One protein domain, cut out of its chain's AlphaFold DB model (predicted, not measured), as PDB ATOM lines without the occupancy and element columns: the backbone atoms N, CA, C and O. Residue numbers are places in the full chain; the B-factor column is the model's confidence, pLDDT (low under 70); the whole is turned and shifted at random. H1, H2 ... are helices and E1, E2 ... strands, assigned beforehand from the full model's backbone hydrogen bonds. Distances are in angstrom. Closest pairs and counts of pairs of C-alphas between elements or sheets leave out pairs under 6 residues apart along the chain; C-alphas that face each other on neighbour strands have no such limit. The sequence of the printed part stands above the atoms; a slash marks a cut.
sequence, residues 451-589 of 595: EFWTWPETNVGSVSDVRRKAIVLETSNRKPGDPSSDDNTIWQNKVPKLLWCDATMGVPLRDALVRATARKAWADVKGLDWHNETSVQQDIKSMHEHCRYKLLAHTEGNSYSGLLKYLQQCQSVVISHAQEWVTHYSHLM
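This is residues 451 to 589 of the 595 residues of an uncharacterized protein of Cryomyces minteri (UniProt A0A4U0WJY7). A twisted sheet of four parallel strands stands between H3, which covers E2 and E1 on one face, and a small group of helices, H1, H5 and H6, on the other side. Residues 479 to 484, in the link from H1 to H2, stick out as a free loop, and residues 577 to 589 make a long tail with no named element. The printed part has 139 residues, with six named helices and four named strands in the order H1 H2 E1 H3 E2 H4 H5 E3 H6 E4; the sheet runs E2 E1 E3 E4, and the class is mixed, helices and strands. The whole is compact, with a radius of gyration of the C-alphas of 15.6 A and spans of 49 by 36 by 31 A.

Residues 451 to 462 come first, with no named element. H1, residues 463 to 475, begins at C-alpha 463 (199.034, 162.739, 148.011) and is 18.0 A long. H2, residues 487 to 493, measures 10.3 A. E1, residues 495 to 503, is the longest strand at 22.1 A and bends by 52 degrees at residue 498; its C-alpha 495 is at (218.039, 157.665, 135.980). H3, residues 508 to 517, is 14.2 A long, and E2, residues 523 to 528, is 15.3 A. H4 is residues 533 to 539, 10.1 A, and H5 is residues 543 to 548, 10.3 A. E3 follows at once as residues 549 to 554, 13.2 A. H6, residues 564 to 567, measures 5.2 A. E4, residues 573 to 576, is 9.6 A long and ends at C-alpha 576 (215.770, 152.195, 153.690).

In the sheet, E2 and E4 are edge strands, and E1 and E3 are inner strands. E2 and E1 are parallel at 15 degrees, with N 524 and O 498 within hydrogen-bond range at 2.8 A. E1 and E3 are parallel at 32 degrees, with N 550 and O 495 at 2.9 A. E3 and E4 are parallel at 20 degrees, with N 554 and O 575 at 2.8 A. H3 is on the sheet at a height over the sheet of 9.0 A, and the sheet with H3 on one face makes two layers. H3 lies over E2 and E1, slantwise to the strands, at 35 degrees to E1 on the local plane; the closest C-alphas of H3 and E2, those of Thr 517 and Ala 523, are 5.8 A apart. E1, H3, E2 and E3, H6, E4 are strand-helix-strand units, two parallel neighbour strands with a helix between, each with a right-handed crossover. E2, H4 H5, E3 is a split unit, with E1 between its strands, and its crossover is right-handed too. H2, H4, H5 and H6 only graze the sheet. H1 is not on it, but touches H5 at a shallow tilt of 20 degrees, the same way, with the C-alphas of Ala 470 and His 544 closest at 4.6 A. H5 touches H6, with the C-alphas of Met 543 and Tyr 566 closest at 6.4 A. H1 and H2 are close but not clearly touching, with the C-alphas of Glu 474 and Ile 490 closest at 6.2 A. H3 and H4 are apart. In H1, H2, H3 and H4 every O i to N i+4 pair is within hydrogen-bond range; H5 has 0 of 2 but 3 of 3 O i to N i+3 pairs, and H6 is too short for an i+4 pair.

The two C-alphas farthest apart, those of Gly 481 and Gly 506, are 49.5 A apart. The printed part has no cut. The link from H1 to H2, 11 residues, is long; that from E3 to H6, 9 residues, is short. The mean pLDDT of the printed part is 79.3, and 30 residues are under 70: 456 to 459, 476 to 488, 530 to 531, 533 to 538 and 557 to 561.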
ATOM      1  N   GLU A 451     201.348 163.271 158.656       70.50
ATOM      2  CA  GLU A 451     202.118 162.868 157.494       70.50
ATOM      3  C   GLU A 451     201.416 163.307 156.205       70.50
ATOM      4  O   GLU A 451     202.083 163.736 155.268       70.50
ATOM      5  N   PHE A 452     200.086 163.265 156.134       75.44
ATOM      6  CA  PHE A 452     199.304 163.524 154.918       75.44
ATOM      7  C   PHE A 452     198.994 164.999 154.657       75.44
ATOM      8  O   PHE A 452     198.290 165.312 153.693       75.44
ATOM      9  N   TRP A 453     199.530 165.906 155.469       75.94
ATOM     10  CA  TRP A 453     199.342 167.335 155.265       75.94
ATOM     11  C   TRP A 453     200.077 167.818 154.012       75.94
ATOM     12  O   TRP A 453     201.129 167.301 153.624       75.94
ATOM     13  N   THR A 454     199.495 168.823 153.365       75.88
ATOM     14  CA  THR A 454     200.166 169.587 152.312       75.88
ATOM     15  C   THR A 454     201.082 170.617 152.950       75.88
ATOM     16  O   THR A 454     200.675 171.264 153.912       75.88
ATOM     17  N   TRP A 455     202.262 170.821 152.375       71.56
ATOM     18  CA  TRP A 455     203.247 171.790 152.857       71.56
ATOM     19  C   TRP A 455     203.564 172.768 151.719       71.56
ATOM     20  O   TRP A 455     204.421 172.476 150.875       71.56
ATOM     21  N   PRO A 456     202.830 173.893 151.618       67.06
ATOM     22  CA  PRO A 456     203.028 174.883 150.559       67.06
ATOM     23  C   PRO A 456     204.452 175.448 150.521       67.06
ATOM     24  O   PRO A 456     204.985 175.678 149.437       67.06
ATOM     25  N   GLU A 457     205.090 175.605 151.683       62.56
ATOM     26  CA  GLU A 457     206.436 176.167 151.853       62.56
ATOM     27  C   GLU A 457     207.516 175.314 151.176       62.56
ATOM     28  O   GLU A 457     208.535 175.835 150.727       62.56
ATOM     29  N   THR A 458     207.282 174.005 151.065       61.09
ATOM     30  CA  THR A 458     208.189 173.041 150.420       61.09
ATOM     31  C   THR A 458     207.625 172.499 149.105       61.09
ATOM     32  O   THR A 458     208.175 171.562 148.522       61.09
ATOM     33  N   ASN A 459     206.542 173.108 148.600       67.94
ATOM     34  CA  ASN A 459     205.852 172.736 147.362       67.94
ATOM     35  C   ASN A 459     205.370 171.265 147.340       67.94
ATOM     36  O   ASN A 459     205.323 170.610 146.289       67.94
ATOM     37  N   VAL A 460     205.005 170.729 148.510       75.81
ATOM     38  CA  VAL A 460     204.437 169.383 148.660       75.81
ATOM     39  C   VAL A 460     202.912 169.481 148.622       75.81
ATOM     40  O   VAL A 460     202.269 169.919 149.574       75.81
ATOM     41  N   GLY A 461     202.333 169.082 147.486       77.31
ATOM     42  CA  GLY A 461     200.880 169.027 147.288       77.31
ATOM     43  C   GLY A 461     200.221 167.819 147.960       77.31
ATOM     44  O   GLY A 461     200.879 167.025 148.629       77.31
ATOM     45  N   SER A 462     198.911 167.654 147.747       83.50
ATOM     46  CA  SER A 462     198.176 166.498 148.278       83.50
ATOM     47  C   SER A 462     198.736 165.179 147.728       83.50
ATOM     48  O   SER A 462     199.254 165.134 146.608       83.50
ATOM     49  N   VAL A 463     198.594 164.074 148.472       83.31
ATOM     50  CA  VAL A 463     199.034 162.739 148.011       83.31
ATOM     51  C   VAL A 463     198.435 162.387 146.649       83.31
ATOM     52  O   VAL A 463     199.149 161.905 145.769       83.31
ATOM     53  N   SER A 464     197.158 162.704 146.431       82.25
ATOM     54  CA  SER A 464     196.476 162.507 145.148       82.25
ATOM     55  C   SER A 464     197.100 163.329 144.016       82.25
ATOM     56  O   SER A 464     197.270 162.819 142.905       82.25
ATOM     57  N   ASP A 465     197.484 164.581 144.279       83.50
ATOM     58  CA  ASP A 465     198.150 165.430 143.288       83.50
ATOM     59  C   ASP A 465     199.548 164.935 142.942       83.50
ATOM     60  O   ASP A 465     199.903 164.861 141.763       83.50
ATOM     61  N   VAL A 466     200.341 164.586 143.957       84.69
ATOM     62  CA  VAL A 466     201.698 164.065 143.763       84.69
ATOM     63  C   VAL A 466     201.651 162.747 142.996       84.69
ATOM     64  O   VAL A 466     202.383 162.602 142.019       84.69
ATOM     65  N   ARG A 467     200.741 161.833 143.358       86.62
ATOM     66  CA  ARG A 467     200.544 160.558 142.654       86.62
ATOM     67  C   ARG A 467     200.179 160.769 141.187       86.62
ATOM     68  O   ARG A 467     200.748 160.119 140.316       86.62
ATOM     69  N   ARG A 468     199.279 161.708 140.883       83.62
ATOM     70  CA  ARG A 468     198.921 162.038 139.494       83.62
ATOM     71  C   ARG A 468     200.125 162.550 138.711       83.62
ATOM     72  O   ARG A 468     200.374 162.085 137.603       83.62
ATOM     73  N   LYS A 469     200.875 163.497 139.282       84.50
ATOM     74  CA  LYS A 469     202.078 164.048 138.645       84.50
ATOM     75  C   LYS A 469     203.147 162.972 138.433       84.50
ATOM     76  O   LYS A 469     203.783 162.978 137.386       84.50
ATOM     77  N   ALA A 470     203.306 162.040 139.375       87.12
ATOM     78  CA  ALA A 470     204.201 160.890 139.251       87.12
ATOM     79  C   ALA A 470     203.793 159.971 138.089       87.12
ATOM     80  O   ALA A 470     204.619 159.695 137.224       87.12
ATOM     81  N   ILE A 471     202.511 159.597 137.997       83.75
ATOM     82  CA  ILE A 471     201.987 158.772 136.896       83.75
ATOM     83  C   ILE A 471     202.215 159.462 135.551       83.75
ATOM     84  O   ILE A 471     202.742 158.847 134.628       83.75
ATOM     85  N   VAL A 472     201.843 160.740 135.423       81.94
ATOM     86  CA  VAL A 472     202.043 161.504 134.180       81.94
ATOM     87  C   VAL A 472     203.521 161.550 133.811       81.94
ATOM     88  O   VAL A 472     203.872 161.324 132.658       81.94
ATOM     89  N   LEU A 473     204.397 161.798 134.785       83.38
ATOM     90  CA  LEU A 473     205.835 161.834 134.566       83.38
ATOM     91  C   LEU A 473     206.367 160.485 134.054       83.38
ATOM     92  O   LEU A 473     207.055 160.459 133.035       83.38
ATOM     93  N   GLU A 474     206.031 159.381 134.720       84.69
ATOM     94  CA  GLU A 474     206.501 158.031 134.378       84.69
ATOM     95  C   GLU A 474     205.911 157.507 133.058       84.69
ATOM     96  O   GLU A 474     206.562 156.744 132.347       84.69
ATOM     97  N   THR A 475     204.709 157.961 132.686       77.12
ATOM     98  CA  THR A 475     203.999 157.518 131.472       77.12
ATOM     99  C   THR A 475     204.108 158.479 130.287       77.12
ATOM    100  O   THR A 475     203.692 158.120 129.189       77.12
ATOM    101  N   SER A 476     204.702 159.664 130.462       68.06
ATOM    102  CA  SER A 476     204.785 160.723 129.437       68.06
ATOM    103  C   SER A 476     205.429 160.301 128.107       68.06
ATOM    104  O   SER A 476     205.153 160.913 127.079       68.06
ATOM    105  N   ASN A 477     206.232 159.233 128.101       59.06
ATOM    106  CA  ASN A 477     206.873 158.685 126.901       59.06
ATOM    107  C   ASN A 477     206.126 157.482 126.283       59.06
ATOM    108  O   ASN A 477     206.656 156.843 125.369       59.06
ATOM    109  N   ARG A 478     204.917 157.136 126.754       62.69
ATOM    110  CA  ARG A 478     204.108 156.055 126.162       62.69
ATOM    111  C   ARG A 478     203.520 156.475 124.815       62.69
ATOM    112  O   ARG A 478     202.901 157.528 124.689       62.69
ATOM    113  N   LYS A 479     203.628 155.591 123.819       50.12
ATOM    114  CA  LYS A 479     202.792 155.660 122.614       50.12
ATOM    115  C   LYS A 479     201.398 155.098 122.941       50.12
ATOM    116  O   LYS A 479     201.323 154.017 123.527       50.12
ATOM    117  N   PRO A 480     200.298 155.783 122.583       46.50
ATOM    118  CA  PRO A 480     198.954 155.249 122.789       46.50
ATOM    119  C   PRO A 480     198.767 153.929 122.026       46.50
ATOM    120  O   PRO A 480     198.994 153.884 120.820       46.50
ATOM    121  N   GLY A 481     198.335 152.869 122.720       51.03
ATOM    122  CA  GLY A 481     197.931 151.600 122.098       51.03
ATOM    123  C   GLY A 481     199.013 150.526 121.931       51.03
ATOM    124  O   GLY A 481     198.746 149.545 121.247       51.03
ATOM    125  N   ASP A 482     200.194 150.672 122.543       46.94
ATOM    126  CA  ASP A 482     201.246 149.641 122.529       46.94
ATOM    127  C   ASP A 482     201.249 148.795 123.829       46.94
ATOM    128  O   ASP A 482     201.671 149.295 124.884       46.94
ATOM    129  N   PRO A 483     200.812 147.516 123.782       45.66
ATOM    130  CA  PRO A 483     200.821 146.604 124.928       45.66
ATOM    131  C   PRO A 483     202.231 146.238 125.412       45.66
ATOM    132  O   PRO A 483     202.353 145.687 126.496       45.66
ATOM    133  N   SER A 484     203.288 146.532 124.641       46.28
ATOM    134  CA  SER A 484     204.686 146.258 125.018       46.28
ATOM    135  C   SER A 484     205.320 147.324 125.918       46.28
ATOM    136  O   SER A 484     206.476 147.197 126.327       46.28
ATOM    137  N   SER A 485     204.566 148.368 126.284       51.31
ATOM    138  CA  SER A 485     204.995 149.385 127.253       51.31
ATOM    139  C   SER A 485     204.836 148.921 128.711       51.31
ATOM    140  O   SER A 485     204.279 149.638 129.547       51.31
ATOM    141  N   ASP A 486     205.327 147.712 128.997       58.69
ATOM    142  CA  ASP A 486     205.400 147.076 130.318       58.69
ATOM    143  C   ASP A 486     206.126 147.961 131.344       58.69
ATOM    144  O   ASP A 486     206.930 148.824 130.971       58.69
ATOM    145  N   ASP A 487     205.931 147.690 132.640       59.22
ATOM    146  CA  ASP A 487     206.682 148.293 133.761       59.22
ATOM    147  C   ASP A 487     208.207 148.289 133.519       59.22
ATOM    148  O   ASP A 487     208.932 149.204 133.915       59.22
ATOM    149  N   ASN A 488     208.701 147.312 132.750       65.25
ATOM    150  CA  ASN A 488     210.096 147.225 132.332       65.25
ATOM    151  C   ASN A 488     210.546 148.452 131.507       65.25
ATOM    152  O   ASN A 488     211.652 148.950 131.695       65.25
ATOM    153  N   THR A 489     209.693 149.000 130.634       70.75
ATOM    154  CA  THR A 489     210.010 150.205 129.842       70.75
ATOM    155  C   THR A 489     210.097 151.465 130.702       70.75
ATOM    156  O   THR A 489     210.996 152.286 130.499       70.75
ATOM    157  N   ILE A 490     209.225 151.598 131.707       80.44
ATOM    158  CA  ILE A 490     209.270 152.701 132.675       80.44
ATOM    159  C   ILE A 490     210.557 152.604 133.492       80.44
ATOM    160  O   ILE A 490     211.291 153.589 133.613       80.44
ATOM    161  N   TRP A 491     210.889 151.403 133.973       85.50
ATOM    162  CA  TRP A 491     212.132 151.155 134.690       85.50
ATOM    163  C   TRP A 491     213.366 151.516 133.856       85.50
ATOM    164  O   TRP A 491     214.247 152.219 134.354       85.50
ATOM    165  N   GLN A 492     213.451 151.100 132.587       84.06
ATOM    166  CA  GLN A 492     214.627 151.390 131.752       84.06
ATOM    167  C   GLN A 492     214.862 152.889 131.522       84.06
ATOM    168  O   GLN A 492     216.016 153.305 131.429       84.06
ATOM    169  N   ASN A 493     213.802 153.698 131.494       84.69
ATOM    170  CA  ASN A 493     213.890 155.140 131.256       84.69
ATOM    171  C   ASN A 493     214.309 155.958 132.490       84.69
ATOM    172  O   ASN A 493     214.594 157.152 132.371       84.69
ATOM    173  N   LYS A 494     214.354 155.346 133.678       90.56
ATOM    174  CA  LYS A 494     214.740 156.027 134.920       90.56
ATOM    175  C   LYS A 494     216.253 156.221 135.032       90.56
ATOM    176  O   LYS A 494     217.050 155.362 134.650       90.56
ATOM    177  N   VAL A 495     216.649 157.327 135.658       93.94
ATOM    178  CA  VAL A 495     218.039 157.665 135.980       93.94
ATOM    179  C   VAL A 495     218.623 156.582 136.903       93.94
ATOM    180  O   VAL A 495     218.091 156.371 137.997       93.94
ATOM    181  N   PRO A 496     219.717 155.896 136.515       95.12
ATOM    182  CA  PRO A 496     220.290 154.786 137.277       95.12
ATOM    183  C   PRO A 496     221.177 155.284 138.429       95.12
ATOM    184  O   PRO A 496     222.358 154.949 138.510       95.12
ATOM    185  N   LYS A 497     220.618 156.123 139.305       96.38
ATOM    186  CA  LYS A 497     221.295 156.673 140.483       96.38
ATOM    187  C   LYS A 497     220.426 156.559 141.729       96.38
ATOM    188  O   LYS A 497     219.201 156.537 141.622       96.38
ATOM    189  N   LEU A 498     221.083 156.525 142.888       96.00
ATOM    190  CA  LEU A 498     220.463 156.750 144.191       96.00
ATOM    191  C   LEU A 498     220.174 158.235 144.371       96.00
ATOM    192  O   LEU A 498     221.119 159.017 144.405       96.00
ATOM    193  N   LEU A 499     218.905 158.599 144.518       94.88
ATOM    194  CA  LEU A 499     218.495 159.957 144.857       94.88
ATOM    195  C   LEU A 499     218.240 160.097 146.359       94.88
ATOM    196  O   LEU A 499     217.527 159.282 146.947       94.88
ATOM    197  N   TRP A 500     218.756 161.177 146.942       91.75
ATOM    198  CA  TRP A 500     218.292 161.716 148.221       91.75
ATOM    199  C   TRP A 500     218.546 163.219 148.278       91.75
ATOM    200  O   TRP A 500     219.670 163.665 148.035       91.75
ATOM    201  N   CYS A 501     217.515 163.996 148.595       85.69
ATOM    202  CA  CYS A 501     217.626 165.443 148.706       85.69
ATOM    203  C   CYS A 501     216.699 165.957 149.807       85.69
ATOM    204  O   CYS A 501     215.497 166.092 149.598       85.69
ATOM    205  N   ASP A 502     217.262 166.185 150.990       79.56
ATOM    206  CA  ASP A 502     216.563 166.738 152.152       79.56
ATOM    207  C   ASP A 502     217.591 167.409 153.082       79.56
ATOM    208  O   ASP A 502     218.807 167.264 152.900       79.56
ATOM    209  N   ALA A 503     217.143 168.161 154.083       79.81
ATOM    210  CA  ALA A 503     218.043 168.735 155.072       79.81
ATOM    211  C   ALA A 503     218.649 167.665 155.973       79.81
ATOM    212  O   ALA A 503     217.976 166.750 156.446       79.81
ATOM    213  N   THR A 504     219.937 167.797 156.278       81.19
ATOM    214  CA  THR A 504     220.597 166.838 157.169       81.19
ATOM    215  C   THR A 504     220.122 166.977 158.613       81.19
ATOM    216  O   THR A 504     220.048 165.971 159.312       81.19
ATOM    217  N   MET A 505     219.746 168.190 159.044       77.44
ATOM    218  CA  MET A 505     219.204 168.506 160.379       77.44
ATOM    219  C   MET A 505     220.065 167.985 161.551       77.44
ATOM    220  O   MET A 505     219.558 167.762 162.646       77.44
ATOM    221  N   GLY A 506     221.363 167.748 161.321       77.94
ATOM    222  CA  GLY A 506     222.265 167.125 162.299       77.94
ATOM    223  C   GLY A 506     221.956 165.654 162.611       77.94
ATOM    224  O   GLY A 506     222.437 165.129 163.613       77.94
ATOM    225  N   VAL A 507     221.147 164.978 161.787       82.38
ATOM    226  CA  VAL A 507     220.830 163.554 161.943       82.38
ATOM    227  C   VAL A 507     222.046 162.724 161.505       82.38
ATOM    228  O   VAL A 507     222.386 162.738 160.315       82.38
ATOM    229  N   PRO A 508     222.667 161.926 162.403       87.06
ATOM    230  CA  PRO A 508     223.918 161.222 162.103       87.06
ATOM    231  C   PRO A 508     223.853 160.327 160.862       87.06
ATOM    232  O   PRO A 508     224.830 160.225 160.117       87.06
ATOM    233  N   LEU A 509     222.695 159.702 160.623       86.94
ATOM    234  CA  LEU A 509     222.464 158.846 159.463       86.94
ATOM    235  C   LEU A 509     222.475 159.630 158.144       86.94
ATOM    236  O   LEU A 509     223.112 159.193 157.186       86.94
ATOM    237  N   ARG A 510     221.805 160.788 158.089       88.56
ATOM    238  CA  ARG A 510     221.753 161.643 156.891       88.56
ATOM    239  C   ARG A 510     223.148 162.164 156.552       88.56
ATOM    240  O   ARG A 510     223.593 162.053 155.410       88.56
ATOM    241  N   ASP A 511     223.892 162.608 157.561       88.75
ATOM    242  CA  ASP A 511     225.281 163.039 157.393       88.75
ATOM    243  C   ASP A 511     226.198 161.891 156.936       88.75
ATOM    244  O   ASP A 511     227.086 162.079 156.098       88.75
ATOM    245  N   ALA A 512     225.994 160.682 157.470       90.88
ATOM    246  CA  ALA A 512     226.726 159.496 157.040       90.88
ATOM    247  C   ALA A 512     226.406 159.124 155.586       90.88
ATOM    248  O   ALA A 512     227.334 158.811 154.838       90.88
ATOM    249  N   LEU A 513     225.140 159.219 155.165       91.62
ATOM    250  CA  LEU A 513     224.729 158.983 153.782       91.62
ATOM    251  C   LEU A 513     225.409 159.976 152.831       91.62
ATOM    252  O   LEU A 513     226.013 159.548 151.846       91.62
ATOM    253  N   VAL A 514     225.377 161.276 153.140       91.94
ATOM    254  CA  VAL A 514     226.035 162.320 152.330       91.94
ATOM    255  C   VAL A 514     227.542 162.060 152.218       91.94
ATOM    256  O   VAL A 514     228.104 162.118 151.124       91.94
ATOM    257  N   ARG A 515     228.215 161.690 153.316       92.94
ATOM    258  CA  ARG A 515     229.648 161.342 153.279       92.94
ATOM    259  C   ARG A 515     229.932 160.078 152.466       92.94
ATOM    260  O   ARG A 515     230.887 160.059 151.694       92.94
ATOM    261  N   ALA A 516     229.126 159.030 152.627       93.38
ATOM    262  CA  ALA A 516     229.329 157.745 151.951       93.38
ATOM    263  C   ALA A 516     229.122 157.832 150.429       93.38
ATOM    264  O   ALA A 516     229.753 157.104 149.658       93.38
ATOM    265  N   THR A 517     228.247 158.739 150.003       94.88
ATOM    266  CA  THR A 517     227.868 158.961 148.602       94.88
ATOM    267  C   THR A 517     228.697 160.053 147.923       94.88
ATOM    268  O   THR A 517     228.646 160.199 146.698       94.88
ATOM    269  N   ALA A 518     229.528 160.775 148.681       92.94
ATOM    270  CA  ALA A 518     230.385 161.828 148.161       92.94
ATOM    271  C   ALA A 518     231.275 161.320 147.011       92.94
ATOM    272  O   ALA A 518     232.021 160.346 147.144       92.94
ATOM    273  N   ARG A 519     231.209 162.020 145.868       90.81
ATOM    274  CA  ARG A 519     231.970 161.721 144.636       90.81
ATOM    275  C   ARG A 519     231.705 160.325 144.051       90.81
ATOM    276  O   ARG A 519     232.536 159.802 143.309       90.81
ATOM    277  N   LYS A 520     230.565 159.702 144.361       95.50
ATOM    278  CA  LYS A 520     230.153 158.433 143.752       95.50
ATOM    279  C   LYS A 520     229.310 158.697 142.509       95.50
ATOM    280  O   LYS A 520     228.278 159.346 142.584       95.50
ATOM    281  N   ALA A 521     229.716 158.148 141.363       93.94
ATOM    282  CA  ALA A 521     229.000 158.342 140.096       93.94
ATOM    283  C   ALA A 521     227.560 157.784 140.107       93.94
ATOM    284  O   ALA A 521     226.707 158.262 139.360       93.94
ATOM    285  N   TRP A 522     227.291 156.795 140.966       94.19
ATOM    286  CA  TRP A 522     225.977 156.175 141.153       94.19
ATOM    287  C   TRP A 522     225.059 156.944 142.116       94.19
ATOM    288  O   TRP A 522     223.905 156.553 142.275       94.19
ATOM    289  N   ALA A 523     225.535 158.011 142.763       95.00
ATOM    290  CA  ALA A 523     224.763 158.771 143.738       95.00
ATOM    291  C   ALA A 523     224.424 160.174 143.222       95.00
ATOM    292  O   ALA A 523     225.264 160.870 142.653       95.00
ATOM    293  N   ASP A 524     223.183 160.577 143.451       93.75
ATOM    294  CA  ASP A 524     222.676 161.941 143.348       93.75
ATOM    295  C   ASP A 524     222.107 162.320 144.721       93.75
ATOM    296  O   ASP A 524     220.902 162.347 144.958       93.75
ATOM    297  N   VAL A 525     223.014 162.448 145.687       91.69
ATOM    298  CA  VAL A 525     222.694 162.624 147.105       91.69
ATOM    299  C   VAL A 525     223.244 163.964 147.555       91.69
ATOM    300  O   VAL A 525     224.451 164.205 147.456       91.69
ATOM    301  N   LYS A 526     222.367 164.834 148.055       86.44
ATOM    302  CA  LYS A 526     222.733 166.188 148.469       86.44
ATOM    303  C   LYS A 526     221.938 166.616 149.699       86.44
ATOM    304  O   LYS A 526     220.718 166.523 149.709       86.44
ATOM    305  N   GLY A 527     222.643 167.095 150.722       84.56
ATOM    306  CA  GLY A 527     222.013 167.749 151.867       84.56
ATOM    307  C   GLY A 527     221.552 169.154 151.492       84.56
ATOM    308  O   GLY A 527     222.333 169.905 150.905       84.56
ATOM    309  N   LEU A 528     220.308 169.493 151.822       79.25
ATOM    310  CA  LEU A 528     219.760 170.839 151.648       79.25
ATOM    311  C   LEU A 528     220.051 171.719 152.867       79.25
ATOM    312  O   LEU A 528     219.988 171.257 154.008       79.25
ATOM    313  N   ASP A 529     220.320 172.997 152.611       75.44
ATOM    314  CA  ASP A 529     220.356 174.047 153.629       75.44
ATOM    315  C   ASP A 529     219.146 174.972 153.439       75.44
ATOM    316  O   ASP A 529     219.113 175.789 152.517       75.44
ATOM    317  N   TRP A 530     218.144 174.836 154.315       69.88
ATOM    318  CA  TRP A 530     216.905 175.625 154.272       69.88
ATOM    319  C   TRP A 530     217.123 177.123 154.519       69.88
ATOM    320  O   TRP A 530     216.247 177.922 154.197       69.88
ATOM    321  N   HIS A 531     218.275 177.523 155.067       69.50
ATOM    322  CA  HIS A 531     218.603 178.927 155.317       69.50
ATOM    323  C   HIS A 531     219.284 179.608 154.121       69.50
ATOM    324  O   HIS A 531     219.568 180.804 154.172       69.50
ATOM    325  N   ASN A 532     219.524 178.869 153.035       73.69
ATOM    326  CA  ASN A 532     220.123 179.376 151.809       73.69
ATOM    327  C   ASN A 532     219.135 179.264 150.638       73.69
ATOM    328  O   ASN A 532     219.045 178.229 149.975       73.69
ATOM    329  N   GLU A 533     218.434 180.362 150.340       63.12
ATOM    330  CA  GLU A 533     217.422 180.438 149.271       63.12
ATOM    331  C   GLU A 533     217.944 179.976 147.900       63.12
ATOM    332  O   GLU A 533     217.201 179.378 147.120       63.12
ATOM    333  N   THR A 534     219.235 180.187 147.612       63.69
ATOM    334  CA  THR A 534     219.847 179.761 146.343       63.69
ATOM    335  C   THR A 534     220.015 178.241 146.281       63.69
ATOM    336  O   THR A 534     219.784 177.646 145.229       63.69
ATOM    337  N   SER A 535     220.371 177.597 147.400       62.16
ATOM    338  CA  SER A 535     220.457 176.132 147.470       62.16
ATOM    339  C   SER A 535     219.073 175.494 147.369       62.16
ATOM    340  O   SER A 535     218.901 174.535 146.625       62.16
ATOM    341  N   VAL A 536     218.063 176.066 148.031       63.03
ATOM    342  CA  VAL A 536     216.685 175.557 147.960       63.03
ATOM    343  C   VAL A 536     216.145 175.639 146.531       63.03
ATOM    344  O   VAL A 536     215.651 174.641 146.022       63.03
ATOM    345  N   GLN A 537     216.289 176.771 145.834       63.66
ATOM    346  CA  GLN A 537     215.754 176.926 144.472       63.66
ATOM    347  C   GLN A 537     216.421 176.023 143.422       63.66
ATOM    348  O   GLN A 537     215.771 175.650 142.447       63.66
ATOM    349  N   GLN A 538     217.707 175.699 143.583       65.75
ATOM    350  CA  GLN A 538     218.460 174.927 142.586       65.75
ATOM    351  C   GLN A 538     218.436 173.420 142.839       65.75
ATOM    352  O   GLN A 538     218.524 172.642 141.888       65.75
ATOM    353  N   ASP A 539     218.337 173.011 144.104       70.81
ATOM    354  CA  ASP A 539     218.551 171.622 144.498       70.81
ATOM    355  C   ASP A 539     217.269 170.906 144.928       70.81
ATOM    356  O   ASP A 539     217.222 169.675 144.847       70.81
ATOM    357  N   ILE A 540     216.226 171.636 145.352       77.94
ATOM    358  CA  ILE A 540     214.973 171.007 145.772       77.94
ATOM    359  C   ILE A 540     214.326 170.289 144.587       77.94
ATOM    360  O   ILE A 540     214.086 170.860 143.522       77.94
ATOM    361  N   LYS A 541     214.020 169.009 144.781       84.38
ATOM    362  CA  LYS A 541     213.193 168.244 143.849       84.38
ATOM    363  C   LYS A 541     211.800 168.146 144.426       84.38
ATOM    364  O   LYS A 541     211.616 167.754 145.578       84.38
ATOM    365  N   SER A 542     210.801 168.450 143.613       86.50
ATOM    366  CA  SER A 542     209.422 168.189 144.002       86.50
ATOM    367  C   SER A 542     209.179 166.678 144.134       86.50
ATOM    368  O   SER A 542     209.886 165.849 143.551       86.50
ATOM    369  N   MET A 543     208.162 166.284 144.904       87.44
ATOM    370  CA  MET A 543     207.951 164.868 145.245       87.44
ATOM    371  C   MET A 543     207.781 163.958 144.022       87.44
ATOM    372  O   MET A 543     208.337 162.870 143.977       87.44
ATOM    373  N   HIS A 544     207.082 164.417 142.984       88.19
ATOM    374  CA  HIS A 544     206.905 163.634 141.761       88.19
ATOM    375  C   HIS A 544     208.192 163.510 140.929       88.19
ATOM    376  O   HIS A 544     208.376 162.507 140.249       88.19
ATOM    377  N   GLU A 545     209.120 164.472 140.998       89.94
ATOM    378  CA  GLU A 545     210.399 164.401 140.271       89.94
ATOM    379  C   GLU A 545     211.336 163.321 140.809       89.94
ATOM    380  O   GLU A 545     212.209 162.850 140.074       89.94
ATOM    381  N   HIS A 546     211.128 162.874 142.050       92.62
ATOM    382  CA  HIS A 546     211.838 161.723 142.599       92.62
ATOM    383  C   HIS A 546     211.597 160.475 141.741       92.62
ATOM    384  O   HIS A 546     212.526 159.710 141.484       92.62
ATOM    385  N   CYS A 547     210.403 160.333 141.158       92.38
ATOM    386  CA  CYS A 547     210.060 159.196 140.310       92.38
ATOM    387  C   CYS A 547     210.887 159.102 139.012       92.38
ATOM    388  O   CYS A 547     210.822 158.087 138.323       92.38
ATOM    389  N   ARG A 548     211.736 160.093 138.682       92.50
ATOM    390  CA  ARG A 548     212.717 159.980 137.583       92.50
ATOM    391  C   ARG A 548     213.850 158.991 137.875       92.50
ATOM    392  O   ARG A 548     214.549 158.611 136.940       92.50
ATOM    393  N   TYR A 549     214.075 158.601 139.129       94.69
ATOM    394  CA  TYR A 549     215.251 157.833 139.551       94.69
ATOM    395  C   TYR A 549     214.908 156.374 139.841       94.69
ATOM    396  O   TYR A 549     213.825 156.071 140.335       94.69
ATOM    397  N   LYS A 550     215.842 155.457 139.558       94.31
ATOM    398  CA  LYS A 550     215.676 154.021 139.841       94.31
ATOM    399  C   LYS A 550     215.689 153.718 141.336       94.31
ATOM    400  O   LYS A 550     214.954 152.841 141.777       94.31
ATOM    401  N   LEU A 551     216.533 154.420 142.093       95.25
ATOM    402  CA  LEU A 551     216.783 154.154 143.506       95.25
ATOM    403  C   LEU A 551     216.499 155.418 144.326       95.25
ATOM    404  O   LEU A 551     217.017 156.487 144.004       95.25
ATOM    405  N   LEU A 552     215.713 155.292 145.392       94.62
ATOM    406  CA  LEU A 552     215.319 156.393 146.275       94.62
ATOM    407  C   LEU A 552     215.748 156.068 147.703       94.62
ATOM    408  O   LEU A 552     215.331 155.042 148.235       94.62
ATOM    409  N   ALA A 553     216.578 156.902 148.327       92.38
ATOM    410  CA  ALA A 553     216.961 156.674 149.716       92.38
ATOM    411  C   ALA A 553     215.875 157.208 150.658       92.38
ATOM    412  O   ALA A 553     215.493 158.374 150.577       92.38
ATOM    413  N   HIS A 554     215.436 156.366 151.586       89.12
ATOM    414  CA  HIS A 554     214.646 156.759 152.741       89.12
ATOM    415  C   HIS A 554     215.553 156.703 153.972       89.12
ATOM    416  O   HIS A 554     216.197 155.692 154.258       89.12
ATOM    417  N   THR A 555     215.674 157.836 154.651       84.94
ATOM    418  CA  THR A 555     216.693 158.081 155.692       84.94
ATOM    419  C   THR A 555     216.075 158.436 157.033       84.94
ATOM    420  O   THR A 555     216.768 158.897 157.941       84.94
ATOM    421  N   GLU A 556     214.756 158.326 157.132       74.69
ATOM    422  CA  GLU A 556     214.007 158.834 158.261       74.69
ATOM    423  C   GLU A 556     213.683 157.714 159.235       74.69
ATOM    424  O   GLU A 556     213.025 156.737 158.897       74.69
ATOM    425  N   GLY A 557     214.166 157.890 160.465       60.47
ATOM    426  CA  GLY A 557     213.887 157.013 161.596       60.47
ATOM    427  C   GLY A 557     213.109 157.684 162.727       60.47
ATOM    428  O   GLY A 557     212.771 156.998 163.676       60.47
ATOM    429  N   ASN A 558     212.811 158.990 162.642       56.19
ATOM    430  CA  ASN A 558     212.043 159.726 163.653       56.19
ATOM    431  C   ASN A 558     210.728 160.255 163.061       56.19
ATOM    432  O   ASN A 558     210.722 160.816 161.966       56.19
ATOM    433  N   SER A 559     209.654 160.087 163.839       51.66
ATOM    434  CA  SER A 559     208.204 160.213 163.561       51.66
ATOM    435  C   SER A 559     207.644 161.428 162.789       51.66
ATOM    436  O   SER A 559     206.432 161.547 162.703       51.66
ATOM    437  N   TYR A 560     208.454 162.326 162.222       58.06
ATOM    438  CA  TYR A 560     207.964 163.570 161.602       58.06
ATOM    439  C   TYR A 560     208.017 163.597 160.061       58.06
ATOM    440  O   TYR A 560     207.352 164.426 159.444       58.06
ATOM    441  N   SER A 561     208.794 162.727 159.399       63.22
ATOM    442  CA  SER A 561     208.957 162.827 157.937       63.22
ATOM    443  C   SER A 561     207.893 162.057 157.159       63.22
ATOM    444  O   SER A 561     207.919 160.831 157.067       63.22
ATOM    445  N   GLY A 562     207.014 162.798 156.486       72.44
ATOM    446  CA  GLY A 562     206.032 162.257 155.552       72.44
ATOM    447  C   GLY A 562     206.594 161.845 154.180       72.44
ATOM    448  O   GLY A 562     205.806 161.693 153.248       72.44
ATOM    449  N   LEU A 563     207.909 161.707 153.983       81.44
ATOM    450  CA  LEU A 563     208.480 161.455 152.650       81.44
ATOM    451  C   LEU A 563     208.139 160.058 152.098       81.44
ATOM    452  O   LEU A 563     207.859 159.917 150.907       81.44
ATOM    453  N   LEU A 564     208.110 159.033 152.960       83.94
ATOM    454  CA  LEU A 564     208.013 157.621 152.559       83.94
ATOM    455  C   LEU A 564     206.826 157.330 151.636       83.94
ATOM    456  O   LEU A 564     207.006 156.750 150.565       83.94
ATOM    457  N   LYS A 565     205.622 157.775 152.016       83.94
ATOM    458  CA  LYS A 565     204.406 157.549 151.222       83.94
ATOM    459  C   LYS A 565     204.495 158.105 149.803       83.94
ATOM    460  O   LYS A 565     203.852 157.559 148.912       83.94
ATOM    461  N   TYR A 566     205.265 159.180 149.592       87.62
ATOM    462  CA  TYR A 566     205.462 159.786 148.276       87.62
ATOM    463  C   TYR A 566     206.466 158.985 147.447       87.62
ATOM    464  O   TYR A 566     206.205 158.736 146.274       87.62
ATOM    465  N   LEU A 567     207.560 158.515 148.058       89.81
ATOM    466  CA  LEU A 567     208.535 157.646 147.383       89.81
ATOM    467  C   LEU A 567     207.891 156.332 146.925       89.81
ATOM    468  O   LEU A 567     208.167 155.859 145.826       89.81
ATOM    469  N   GLN A 568     206.976 155.787 147.733       86.88
ATOM    470  CA  GLN A 568     206.197 154.588 147.410       86.88
ATOM    471  C   GLN A 568     205.223 154.769 146.233       86.88
ATOM    472  O   GLN A 568     204.703 153.776 145.732       86.88
ATOM    473  N   GLN A 569     204.950 156.001 145.783       87.50
ATOM    474  CA  GLN A 569     204.124 156.227 144.589       87.50
ATOM    475  C   GLN A 569     204.907 156.056 143.283       87.50
ATOM    476  O   GLN A 569     204.290 156.023 142.220       87.50
ATOM    477  N   CYS A 570     206.237 155.994 143.344       89.62
ATOM    478  CA  CYS A 570     207.088 155.838 142.175       89.62
ATOM    479  C   CYS A 570     207.311 154.355 141.859       89.62
ATOM    480  O   CYS A 570     207.506 153.549 142.768       89.62
ATOM    481  N   GLN A 571     207.429 154.005 140.576       89.88
ATOM    482  CA  GLN A 571     207.942 152.700 140.133       89.88
ATOM    483  C   GLN A 571     209.472 152.608 140.331       89.88
ATOM    484  O   GLN A 571     210.250 152.469 139.385       89.88
ATOM    485  N   SER A 572     209.929 152.806 141.564       91.25
ATOM    486  CA  SER A 572     211.334 152.915 141.962       91.25
ATOM    487  C   SER A 572     211.617 152.014 143.161       91.25
ATOM    488  O   SER A 572     210.725 151.720 143.953       91.25
ATOM    489  N   VAL A 573     212.877 151.618 143.347       91.50
ATOM    490  CA  VAL A 573     213.286 150.883 144.549       91.50
ATOM    491  C   VAL A 573     213.588 151.869 145.661       91.50
ATOM    492  O   VAL A 573     214.508 152.683 145.549       91.50
ATOM    493  N   VAL A 574     212.839 151.765 146.754       90.69
ATOM    494  CA  VAL A 574     213.118 152.514 147.979       90.69
ATOM    495  C   VAL A 574     214.152 151.748 148.803       90.69
ATOM    496  O   VAL A 574     213.938 150.598 149.179       90.69
ATOM    497  N   ILE A 575     215.286 152.387 149.081       90.25
ATOM    498  CA  ILE A 575     216.361 151.861 149.921       90.25
ATOM    499  C   ILE A 575     216.247 152.526 151.287       90.25
ATOM    500  O   ILE A 575     216.457 153.731 151.408       90.25
ATOM    501  N   SER A 576     215.932 151.735 152.310       86.12
ATOM    502  CA  SER A 576     215.770 152.195 153.690       86.12
ATOM    503  C   SER A 576     216.655 151.391 154.636       86.12
ATOM    504  O   SER A 576     216.918 150.210 154.406       86.12
ATOM    505  N   HIS A 577     217.076 152.016 155.732       83.69
ATOM    506  CA  HIS A 577     217.553 151.282 156.904       83.69
ATOM    507  C   HIS A 577     216.375 150.608 157.631       83.69
ATOM    508  O   HIS A 577     215.208 150.872 157.319       83.69
ATOM    509  N   ALA A 578     216.671 149.746 158.610       80.06
ATOM    510  CA  ALA A 578     215.648 149.205 159.501       80.06
ATOM    511  C   ALA A 578     214.949 150.359 160.238       80.06
ATOM    512  O   ALA A 578     215.614 151.161 160.896       80.06
ATOM    513  N   GLN A 579     213.630 150.461 160.080       75.12
ATOM    514  CA  GLN A 579     212.839 151.546 160.655       75.12
ATOM    515  C   GLN A 579     212.671 151.335 162.162       75.12
ATOM    516  O   GLN A 579     212.161 150.303 162.590       75.12
ATOM    517  N   GLU A 580     213.091 152.318 162.957       70.50
ATOM    518  CA  GLU A 580     212.858 152.335 164.409       70.50
ATOM    519  C   GLU A 580     211.443 152.835 164.742       70.50
ATOM    520  O   GLU A 580     210.838 152.385 165.712       70.50
ATOM    521  N   TRP A 581     210.892 153.710 163.894       70.62
ATOM    522  CA  TRP A 581     209.520 154.205 163.961       70.62
ATOM    523  C   TRP A 581     208.739 153.798 162.717       70.62
ATOM    524  O   TRP A 581     209.211 153.958 161.592       70.62
ATOM    525  N   VAL A 582     207.533 153.281 162.935       72.44
ATOM    526  CA  VAL A 582     206.642 152.786 161.884       72.44
ATOM    527  C   VAL A 582     205.373 153.624 161.835       72.44
ATOM    528  O   VAL A 582     204.805 153.972 162.868       72.44
ATOM    529  N   THR A 583     204.926 153.932 160.626       73.25
ATOM    530  CA  THR A 583     203.637 154.581 160.384       73.25
ATOM    531  C   THR A 583     202.539 153.516 160.374       73.25
ATOM    532  O   THR A 583     202.813 152.311 160.292       73.25
ATOM    533  N   HIS A 584     201.272 153.930 160.390       76.44
ATOM    534  CA  HIS A 584     200.147 152.991 160.330       76.44
ATOM    535  C   HIS A 584     200.113 152.156 159.031       76.44
ATOM    536  O   HIS A 584     199.400 151.160 158.984       76.44
ATOM    537  N   TYR A 585     200.910 152.494 158.007       76.50
ATOM    538  CA  TYR A 585     201.047 151.743 156.750       76.50
ATOM    539  C   TYR A 585     202.430 151.095 156.547       76.50
ATOM    540  O   TYR A 585     202.580 150.287 155.631       76.50
ATOM    541  N   SER A 586     203.433 151.361 157.396       77.81
ATOM    542  CA  SER A 586     204.773 150.746 157.286       77.81
ATOM    543  C   SER A 586     204.738 149.213 157.290       77.81
ATOM    544  O   SER A 586     205.542 148.577 156.614       77.81
ATOM    545  N   HIS A 587     203.784 148.605 158.003       77.94
ATOM    546  CA  HIS A 587     203.616 147.148 158.075       77.94
ATOM    547  C   HIS A 587     203.204 146.503 156.737       77.94
ATOM    548  O   HIS A 587     203.325 145.289 156.580       77.94
ATOM    549  N   LEU A 588     202.725 147.298 155.774       78.38
ATOM    550  CA  LEU A 588     202.382 146.840 154.426       78.38
ATOM    551  C   LEU A 588     203.616 146.721 153.518       78.38
ATOM    552  O   LEU A 588     203.523 146.158 152.425       78.38
ATOM    553  N   MET A 589     204.772 147.243 153.942       76.31
ATOM    554  CA  MET A 589     205.999 147.169 153.157       76.31
ATOM    555  C   MET A 589     206.558 145.752 153.121       76.31
ATOM    556  O   MET A 589     206.637 145.052 154.131       76.31
TER     557      MET A 589